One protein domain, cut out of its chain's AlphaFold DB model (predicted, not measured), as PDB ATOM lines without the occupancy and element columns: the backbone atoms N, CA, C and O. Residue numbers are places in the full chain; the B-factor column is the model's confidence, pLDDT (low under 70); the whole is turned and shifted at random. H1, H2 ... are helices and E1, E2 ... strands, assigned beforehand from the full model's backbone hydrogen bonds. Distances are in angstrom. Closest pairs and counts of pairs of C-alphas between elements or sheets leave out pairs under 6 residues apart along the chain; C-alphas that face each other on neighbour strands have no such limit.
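AT A GLANCE: This is residues 85 to 151 of the 151 residues of an uncharacterized protein of Helicobacter bilis ATCC 43879 (UniProt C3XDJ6). A three-stranded sheet, E1, E2 and E3, makes a wall with one face covered by two helices, H1 and H2, side by side and running opposite ways; its other face is bare. The sheet is an antiparallel meander, each strand the neighbour of the one before, in the order E1, E2, E3, and the helices follow in the chain as a second layer. Residues 135 to 140, where the helices turn, stick out. The printed part has 67 residues, class mixed, helices and strands; it is compact, with a radius of gyration of the C-alphas of 11.3 A and spans of 29 by 26 by 25 A.

IN THESE COORDINATES: Find C-alpha 98 at (-15.071, -18.145, 26.339); from there E2, residues 98 to 105, runs 21.0 A. E1 is residues 87 to 92, 16.4 A, and E3 residues 108 to 114, 18.2 A. H1, residues 121 to 136, runs 23.0 A, and H2, residues 142 to 150, ends at C-alpha 150, (-8.143, -24.315, 23.782).

HOW THE PARTS SIT: Look first at the hairpin E1 and E2, where N 89 and O 102 are 2.8 A apart; in the hairpin E2 and E3, N 103 and O 111 are 2.9 A apart. H1 is on the sheet at a height of 8.8 A, its closest C-alphas to E3 being Ala 124 and Val 112, 6.1 A. H2 is on the same face at 8.5 A, across the strands at 66 degrees to E2 on the local plane; C-alphas Leu 99 and Cys 150 are their closest, 5.9 A. The helices touch as a helical hairpin, C-alphas Leu 134 and Glu 142 closest at 7.0 A, at a shallow tilt of 12 degrees. In both, every O i to N i+4 pair is within hydrogen-bond range.

THE WHOLE: C-alphas 95 and 106 are the farthest apart, 30.3 A. The printed part has no cut and no long link. Residues 138 to 140 have pLDDT under 70.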
ATOM      1  N   GLY A  85     -29.022 -21.659  10.523       80.94
ATOM      2  CA  GLY A  85     -29.678 -22.915  10.898       80.94
ATOM      3  C   GLY A  85     -28.718 -24.004  11.393       80.94
ATOM      4  O   GLY A  85     -29.140 -25.147  11.581       80.94
ATOM      5  N   GLN A  86     -27.442 -23.670  11.605       89.19
ATOM      6  CA  GLN A  86     -26.474 -24.532  12.283       89.19
ATOM      7  C   GLN A  86     -26.629 -24.446  13.811       89.19
ATOM      8  O   GLN A  86     -27.458 -23.695  14.332       89.19
ATOM      9  N   TYR A  87     -25.844 -25.236  14.545       90.88
ATOM     10  CA  TYR A  87     -25.778 -25.133  16.004       90.88
ATOM     11  C   TYR A  87     -24.362 -24.811  16.464       90.88
ATOM     12  O   TYR A  87     -23.404 -25.433  16.012       90.88
ATOM     13  N   ASP A  88     -24.245 -23.885  17.408       94.25
ATOM     14  CA  ASP A  88     -22.999 -23.552  18.085       94.25
ATOM     15  C   ASP A  88     -23.066 -24.003  19.537       94.25
ATOM     16  O   ASP A  88     -23.977 -23.627  20.276       94.25
ATOM     17  N   ASP A  89     -22.058 -24.770  19.935       94.38
ATOM     18  CA  ASP A  89     -21.837 -25.227  21.295       94.38
ATOM     19  C   ASP A  89     -20.642 -24.471  21.888       94.38
ATOM     20  O   ASP A  89     -19.489 -24.645  21.473       94.38
ATOM     21  N   LYS A  90     -20.929 -23.540  22.798       96.31
ATOM     22  CA  LYS A  90     -19.958 -22.600  23.369       96.31
ATOM     23  C   LYS A  90     -19.522 -23.069  24.745       96.31
ATOM     24  O   LYS A  90     -20.351 -23.345  25.606       96.31
ATOM     25  N   PHE A  91     -18.219 -23.110  24.981       97.12
ATOM     26  CA  PHE A  91     -17.628 -23.574  26.235       97.12
ATOM     27  C   PHE A  91     -16.974 -22.409  26.959       97.12
ATOM     28  O   PHE A  91     -16.229 -21.652  26.341       97.12
ATOM     29  N   TYR A  92     -17.197 -22.292  28.264       97.44
ATOM     30  CA  TYR A  92     -16.727 -21.152  29.056       97.44
ATOM     31  C   TYR A  92     -15.924 -21.606  30.270       97.44
ATOM     32  O   TYR A  92     -16.153 -22.681  30.810       97.44
ATOM     33  N   THR A  93     -14.968 -20.808  30.730       96.44
ATOM     34  CA  THR A  93     -14.336 -21.008  32.037       96.44
ATOM     35  C   THR A  93     -15.330 -20.728  33.155       96.44
ATOM     36  O   THR A  93     -16.308 -20.015  32.952       96.44
ATOM     37  N   GLU A  94     -15.015 -21.172  34.368       95.94
ATOM     38  CA  GLU A  94     -15.821 -20.856  35.550       95.94
ATOM     39  C   GLU A  94     -15.944 -19.350  35.812       95.94
ATOM     40  O   GLU A  94     -17.003 -18.905  36.230       95.94
ATOM     41  N   ASP A  95     -14.940 -18.550  35.436       95.75
ATOM     42  CA  ASP A  95     -14.996 -17.080  35.514       95.75
ATOM     43  C   ASP A  95     -15.771 -16.419  34.349       95.75
ATOM     44  O   ASP A  95     -15.722 -15.204  34.179       95.75
ATOM     45  N   GLY A  96     -16.436 -17.201  33.489       95.62
ATOM     46  CA  GLY A  96     -17.278 -16.703  32.391       95.62
ATOM     47  C   GLY A  96     -16.562 -16.384  31.070       95.62
ATOM     48  O   GLY A  96     -17.199 -15.939  30.118       95.62
ATOM     49  N   ASN A  97     -15.253 -16.627  30.954       96.38
ATOM     50  CA  ASN A  97     -14.515 -16.387  29.710       96.38
ATOM     51  C   ASN A  97     -14.750 -17.501  28.685       96.38
ATOM     52  O   ASN A  97     -14.648 -18.678  29.021       96.38
ATOM     53  N   LEU A  98     -14.957 -17.155  27.414       97.75
ATOM     54  CA  LEU A  98     -15.071 -18.145  26.339       97.75
ATOM     55  C   LEU A  98     -13.759 -18.943  26.184       97.75
ATOM     56  O   LEU A  98     -12.676 -18.366  26.077       97.75
ATOM     57  N   LEU A  99     -13.863 -20.270  26.157       97.69
ATOM     58  CA  LEU A  99     -12.785 -21.209  25.833       97.69
ATOM     59  C   LEU A  99     -12.770 -21.509  24.336       97.69
ATOM     60  O   LEU A  99     -11.735 -21.385  23.681       97.69
ATOM     61  N   GLY A 100     -13.924 -21.880  23.789       97.31
ATOM     62  CA  GLY A 100     -14.055 -22.241  22.389       97.31
ATOM     63  C   GLY A 100     -15.494 -22.498  21.970       97.31
ATOM     64  O   GLY A 100     -16.406 -22.517  22.796       97.31
ATOM     65  N   VAL A 101     -15.668 -22.670  20.665       96.75
ATOM     66  CA  VAL A 101     -16.946 -22.918  20.001       96.75
ATOM     67  C   VAL A 101     -16.792 -24.138  19.109       96.75
ATOM     68  O   VAL A 101     -15.858 -24.201  18.303       96.75
ATOM     69  N   VAL A 102     -17.710 -25.087  19.252       95.69
ATOM     70  CA  VAL A 102     -17.873 -26.225  18.348       95.69
ATOM     71  C   VAL A 102     -19.119 -25.967  17.509       95.69
ATOM     72  O   VAL A 102     -20.209 -25.831  18.056       95.69
ATOM     73  N   ARG A 103     -18.955 -25.879  16.189       95.19
ATOM     74  CA  ARG A 103     -20.057 -25.647  15.250       95.19
ATOM     75  C   ARG A 103     -20.502 -26.945  14.602       95.19
ATOM     76  O   ARG A 103     -19.663 -27.722  14.137       95.19
ATOM     77  N   TYR A 104     -21.810 -27.137  14.517       92.00
ATOM     78  CA  TYR A 104     -22.456 -28.305  13.940       92.00
ATOM     79  C   TYR A 104     -23.252 -27.954  12.696       92.00
ATOM     80  O   TYR A 104     -24.147 -27.116  12.751       92.00
ATOM     81  N   ASN A 105     -23.027 -28.720  11.633       89.56
ATOM     82  CA  ASN A 105     -23.928 -28.781  10.494       89.56
ATOM     83  C   ASN A 105     -24.704 -30.107  10.565       89.56
ATOM     84  O   ASN A 105     -24.182 -31.188  10.263       89.56
ATOM     85  N   GLY A 106     -25.932 -30.038  11.082       85.81
ATOM     86  CA  GLY A 106     -26.716 -31.220  11.434       85.81
ATOM     87  C   GLY A 106     -26.035 -32.046  12.531       85.81
ATOM     88  O   GLY A 106     -25.829 -31.575  13.644       85.81
ATOM     89  N   LYS A 107     -25.691 -33.304  12.225       81.12
ATOM     90  CA  LYS A 107     -24.980 -34.201  13.162       81.12
ATOM     91  C   LYS A 107     -23.453 -34.114  13.049       81.12
ATOM     92  O   LYS A 107     -22.756 -34.701  13.874       81.12
ATOM     93  N   ALA A 108     -22.933 -33.441  12.024       89.38
ATOM     94  CA  ALA A 108     -21.501 -33.343  11.776       89.38
ATOM     95  C   ALA A 108     -20.910 -32.117  12.473       89.38
ATOM     96  O   ALA A 108     -21.536 -31.061  12.512       89.38
ATOM     97  N   ILE A 109     -19.679 -32.240  12.974       93.19
ATOM     98  CA  ILE A 109     -18.918 -31.085  13.454       93.19
ATOM     99  C   ILE A 109     -18.274 -30.400  12.253       93.19
ATOM    100  O   ILE A 109     -17.362 -30.946  11.631       93.19
ATOM    101  N   GLU A 110     -18.729 -29.190  11.950       93.88
ATOM    102  CA  GLU A 110     -18.189 -28.371  10.871       93.88
ATOM    103  C   GLU A 110     -16.833 -27.789  11.281       93.88
ATOM    104  O   GLU A 110     -15.820 -27.991  10.604       93.88
ATOM    105  N   SER A 111     -16.778 -27.109  12.429       94.88
ATOM    106  CA  SER A 111     -15.570 -26.415  12.873       94.88
ATOM    107  C   SER A 111     -15.411 -26.396  14.390       94.88
ATOM    108  O   SER A 111     -16.369 -26.550  15.143       94.88
ATOM    109  N   VAL A 112     -14.166 -26.208  14.830       96.94
ATOM    110  CA  VAL A 112     -13.833 -25.907  16.224       96.94
ATOM    111  C   VAL A 112     -12.940 -24.680  16.236       96.94
ATOM    112  O   VAL A 112     -11.954 -24.618  15.499       96.94
ATOM    113  N   LYS A 113     -13.293 -23.695  17.058       97.31
ATOM    114  CA  LYS A 113     -12.542 -22.448  17.224       97.31
ATOM    115  C   LYS A 113     -12.234 -22.248  18.699       97.31
ATOM    116  O   LYS A 113     -13.137 -22.332  19.522       97.31
ATOM    117  N   CYS A 114     -10.985 -21.952  19.030       98.06
ATOM    118  CA  CYS A 114     -10.605 -21.560  20.383       98.06
ATOM    119  C   CYS A 114     -10.579 -20.033  20.489       98.06
ATOM    120  O   CYS A 114     -10.185 -19.347  19.548       98.06
ATOM    121  N   ALA A 115     -10.983 -19.494  21.637       97.12
ATOM    122  CA  ALA A 115     -11.077 -18.048  21.829       97.12
ATOM    123  C   ALA A 115      -9.700 -17.371  21.922       97.12
ATOM    124  O   ALA A 115      -9.518 -16.267  21.418       97.12
ATOM    125  N   LYS A 116      -8.726 -18.032  22.565       95.56
ATOM    126  CA  LYS A 116      -7.385 -17.473  22.827       95.56
ATOM    127  C   LYS A 116      -6.273 -18.079  21.969       95.56
ATOM    128  O   LYS A 116      -5.188 -17.512  21.893       95.56
ATOM    129  N   LYS A 117      -6.535 -19.212  21.314       95.44
ATOM    130  CA  LYS A 117      -5.561 -19.958  20.510       95.44
ATOM    131  C   LYS A 117      -6.022 -20.032  19.057       95.44
ATOM    132  O   LYS A 117      -7.116 -20.514  18.774       95.44
ATOM    133  N   LYS A 118      -5.169 -19.624  18.115       96.50
ATOM    134  CA  LYS A 118      -5.405 -19.889  16.690       96.50
ATOM    135  C   LYS A 118      -4.972 -21.321  16.379       96.50
ATOM    136  O   LYS A 118      -3.791 -21.633  16.476       96.50
ATOM    137  N   LEU A 119      -5.932 -22.172  16.031       96.62
ATOM    138  CA  LEU A 119      -5.665 -23.547  15.612       96.62
ATOM    139  C   LEU A 119      -5.211 -23.573  14.151       96.62
ATOM    140  O   LEU A 119      -5.772 -22.858  13.319       96.62
ATOM    141  N   ASN A 120      -4.230 -24.414  13.837       96.50
ATOM    142  CA  ASN A 120      -3.976 -24.809  12.451       96.50
ATOM    143  C   ASN A 120      -4.910 -25.958  12.021       96.50
ATOM    144  O   ASN A 120      -5.577 -26.583  12.849       96.50
ATOM    145  N   ASP A 121      -4.933 -26.267  10.723       95.62
ATOM    146  CA  ASP A 121      -5.852 -27.264  10.152       95.62
ATOM    147  C   ASP A 121      -5.683 -28.663  10.757       95.62
ATOM    148  O   ASP A 121      -6.670 -29.376  10.961       95.62
ATOM    149  N   LYS A 122      -4.444 -29.055  11.083       96.81
ATOM    150  CA  LYS A 122      -4.148 -30.356  11.696       96.81
ATOM    151  C   LYS A 122      -4.714 -30.429  13.112       96.81
ATOM    152  O   LYS A 122      -5.388 -31.402  13.439       96.81
ATOM    153  N   GLU A 123      -4.492 -29.396  13.923       97.06
ATOM    154  CA  GLU A 123      -5.032 -29.317  15.285       97.06
ATOM    155  C   GLU A 123      -6.563 -29.301  15.277       97.06
ATOM    156  O   GLU A 123      -7.199 -30.062  16.003       97.06
ATOM    157  N   ALA A 124      -7.174 -28.473  14.423       96.69
ATOM    158  CA  ALA A 124      -8.627 -28.383  14.322       96.69
ATOM    159  C   ALA A 124      -9.256 -29.708  13.859       96.69
ATOM    160  O   ALA A 124     -10.324 -30.095  14.335       96.69
ATOM    161  N   LYS A 125      -8.607 -30.430  12.937       95.75
ATOM    162  CA  LYS A 125      -9.042 -31.766  12.516       95.75
ATOM    163  C   LYS A 125      -8.963 -32.779  13.663       95.75
ATOM    164  O   LYS A 125      -9.951 -33.457  13.923       95.75
ATOM    165  N   GLU A 126      -7.844 -32.825  14.379       95.75
ATOM    166  CA  GLU A 126      -7.647 -33.748  15.502       95.75
ATOM    167  C   GLU A 126      -8.669 -33.521  16.626       95.75
ATOM    168  O   GLU A 126      -9.245 -34.474  17.157       95.75
ATOM    169  N   ILE A 127      -8.933 -32.256  16.968       95.75
ATOM    170  CA  ILE A 127      -9.916 -31.889  17.991       95.75
ATOM    171  C   ILE A 127     -11.317 -32.345  17.568       95.75
ATOM    172  O   ILE A 127     -12.005 -32.967  18.373       95.75
ATOM    173  N   ARG A 128     -11.724 -32.112  16.310       94.75
ATOM    174  CA  ARG A 128     -13.026 -32.566  15.786       94.75
ATOM    175  C   ARG A 128     -13.194 -34.080  15.886       94.75
ATOM    176  O   ARG A 128     -14.199 -34.546  16.414       94.75
ATOM    177  N   GLU A 129     -12.212 -34.844  15.415       93.12
ATOM    178  CA  GLU A 129     -12.271 -36.311  15.412       93.12
ATOM    179  C   GLU A 129     -12.383 -36.873  16.833       93.12
ATOM    180  O   GLU A 129     -13.250 -37.703  17.112       93.12
ATOM    181  N   LYS A 130     -11.561 -36.373  17.760       93.25
ATOM    182  CA  LYS A 130     -11.600 -36.803  19.162       93.25
ATOM    183  C   LYS A 130     -12.884 -36.377  19.870       93.25
ATOM    184  O   LYS A 130     -13.416 -37.160  20.654       93.25
ATOM    185  N   PHE A 131     -13.405 -35.184  19.580       92.69
ATOM    186  CA  PHE A 131     -14.655 -34.708  20.174       92.69
ATOM    187  C   PHE A 131     -15.853 -35.566  19.755       92.69
ATOM    188  O   PHE A 131     -16.705 -35.881  20.582       92.69
ATOM    189  N   ILE A 132     -15.889 -36.033  18.500       89.44
ATOM    190  CA  ILE A 132     -16.912 -36.984  18.030       89.44
ATOM    191  C   ILE A 132     -16.841 -38.293  18.828       89.44
ATOM    192  O   ILE A 132     -17.862 -38.769  19.320       89.44
ATOM    193  N   GLN A 133     -15.642 -38.857  19.009       87.25
ATOM    194  CA  GLN A 133     -15.461 -40.091  19.790       87.25
ATOM    195  C   GLN A 133     -15.838 -39.921  21.265       87.25
ATOM    196  O   GLN A 133     -16.274 -40.864  21.923       87.25
ATOM    197  N   LEU A 134     -15.662 -38.720  21.803       87.25
ATOM    198  CA  LEU A 134     -16.043 -38.377  23.163       87.25
ATOM    199  C   LEU A 134     -17.572 -38.320  23.314       87.25
ATOM    200  O   LEU A 134     -18.112 -39.026  24.165       87.25
ATOM    201  N   LYS A 135     -18.277 -37.635  22.401       82.75
ATOM    202  CA  LYS A 135     -19.754 -37.607  22.361       82.75
ATOM    203  C   LYS A 135     -20.371 -39.006  22.253       82.75
ATOM    204  O   LYS A 135     -21.363 -39.298  22.915       82.75
ATOM    205  N   LEU A 136     -19.777 -39.899  21.454       81.50
ATOM    206  CA  LEU A 136     -20.263 -41.280  21.295       81.50
ATOM    207  C   LEU A 136     -20.175 -42.107  22.586       81.50
ATOM    208  O   LEU A 136     -20.946 -43.048  22.760       81.50
ATOM    209  N   ARG A 137     -19.260 -41.756  23.495       79.50
ATOM    210  CA  ARG A 137     -19.072 -42.450  24.776       79.50
ATOM    211  C   ARG A 137     -19.976 -41.922  25.896       79.50
ATOM    212  O   ARG A 137     -19.956 -42.514  26.969       79.50
ATOM    213  N   GLN A 138     -20.761 -40.862  25.653       69.88
ATOM    214  CA  GLN A 138     -21.641 -40.211  26.642       69.88
ATOM    215  C   GLN A 138     -20.924 -39.897  27.971       69.88
ATOM    216  O   GLN A 138     -21.477 -40.082  29.052       69.88
ATOM    217  N   GLN A 139     -19.663 -39.469  27.890       66.44
ATOM    218  CA  GLN A 139     -18.880 -39.058  29.053       66.44
ATOM    219  C   GLN A 139     -19.058 -37.549  29.283       66.44
ATOM    220  O   GLN A 139     -19.071 -36.766  28.335       66.44
ATOM    221  N   ASP A 140     -19.193 -37.134  30.546       64.38
ATOM    222  CA  ASP A 140     -19.335 -35.727  30.967       64.38
ATOM    223  C   ASP A 140     -17.997 -34.942  30.888       64.38
ATOM    224  O   ASP A 140     -17.684 -34.115  31.746       64.38
ATOM    225  N   ASP A 141     -17.168 -35.199  29.873       82.94
ATOM    226  CA  ASP A 141     -15.805 -34.663  29.731       82.94
ATOM    227  C   ASP A 141     -15.635 -33.684  28.552       82.94
ATOM    228  O   ASP A 141     -14.534 -33.177  28.324       82.94
ATOM    229  N   GLU A 142     -16.715 -33.333  27.840       91.56
ATOM    230  CA  GLU A 142     -16.688 -32.402  26.694       91.56
ATOM    231  C   GLU A 142     -16.043 -31.060  27.054       91.56
ATOM    232  O   GLU A 142     -15.180 -30.534  26.342       91.56
ATOM    233  N   HIS A 143     -16.437 -30.521  28.205       93.62
ATOM    234  CA  HIS A 143     -15.932 -29.249  28.694       93.62
ATOM    235  C   HIS A 143     -14.433 -29.298  28.988       93.62
ATOM    236  O   HIS A 143     -13.680 -28.440  28.518       93.62
ATOM    237  N   ASP A 144     -13.989 -30.322  29.716       93.44
ATOM    238  CA  ASP A 144     -12.583 -30.486  30.074       93.44
ATOM    239  C   ASP A 144     -11.721 -30.751  28.841       93.44
ATOM    240  O   ASP A 144     -10.592 -30.261  28.746       93.44
ATOM    241  N   PHE A 145     -12.271 -31.451  27.848       95.19
ATOM    242  CA  PHE A 145     -11.623 -31.647  26.565       95.19
ATOM    243  C   PHE A 145     -11.389 -30.319  25.837       95.19
ATOM    244  O   PHE A 145     -10.251 -30.040  25.443       95.19
ATOM    245  N   ILE A 146     -12.414 -29.472  25.688       96.00
ATOM    246  CA  ILE A 146     -12.252 -28.157  25.047       96.00
ATOM    247  C   ILE A 146     -11.303 -27.278  25.861       96.00
ATOM    248  O   ILE A 146     -10.378 -26.687  25.306       96.00
ATOM    249  N   LYS A 147     -11.445 -27.265  27.187       94.75
ATOM    250  CA  LYS A 147     -10.545 -26.548  28.095       94.75
ATOM    251  C   LYS A 147      -9.087 -26.974  27.920       94.75
ATOM    252  O   LYS A 147      -8.215 -26.116  27.930       94.75
ATOM    253  N   LYS A 148      -8.803 -28.265  27.741       94.75
ATOM    254  CA  LYS A 148      -7.442 -28.783  27.532       94.75
ATOM    255  C   LYS A 148      -6.835 -28.341  26.199       94.75
ATOM    256  O   LYS A 148      -5.641 -28.072  26.152       94.75
ATOM    257  N   HIS A 149      -7.626 -28.297  25.127       95.25
ATOM    258  CA  HIS A 149      -7.114 -28.033  23.777       95.25
ATOM    259  C   HIS A 149      -7.146 -26.550  23.378       95.25
ATOM    260  O   HIS A 149      -6.410 -26.155  22.472       95.25
ATOM    261  N   CYS A 150      -7.976 -25.744  24.049       94.00
ATOM    262  CA  CYS A 150      -8.143 -24.315  23.782       94.00
ATOM    263  C   CYS A 150      -7.499 -23.374  24.806       94.00
ATOM    264  O   CYS A 150      -7.513 -22.161  24.575       94.00
ATOM    265  N   LYS A 151      -6.986 -23.898  25.925       84.62
ATOM    266  CA  LYS A 151      -6.172 -23.118  26.865       84.62
ATOM    267  C   LYS A 151      -4.828 -22.709  26.272       84.62
ATOM    268  O   LYS A 151      -4.297 -23.455  25.418       84.62
TER     269      LYS A 151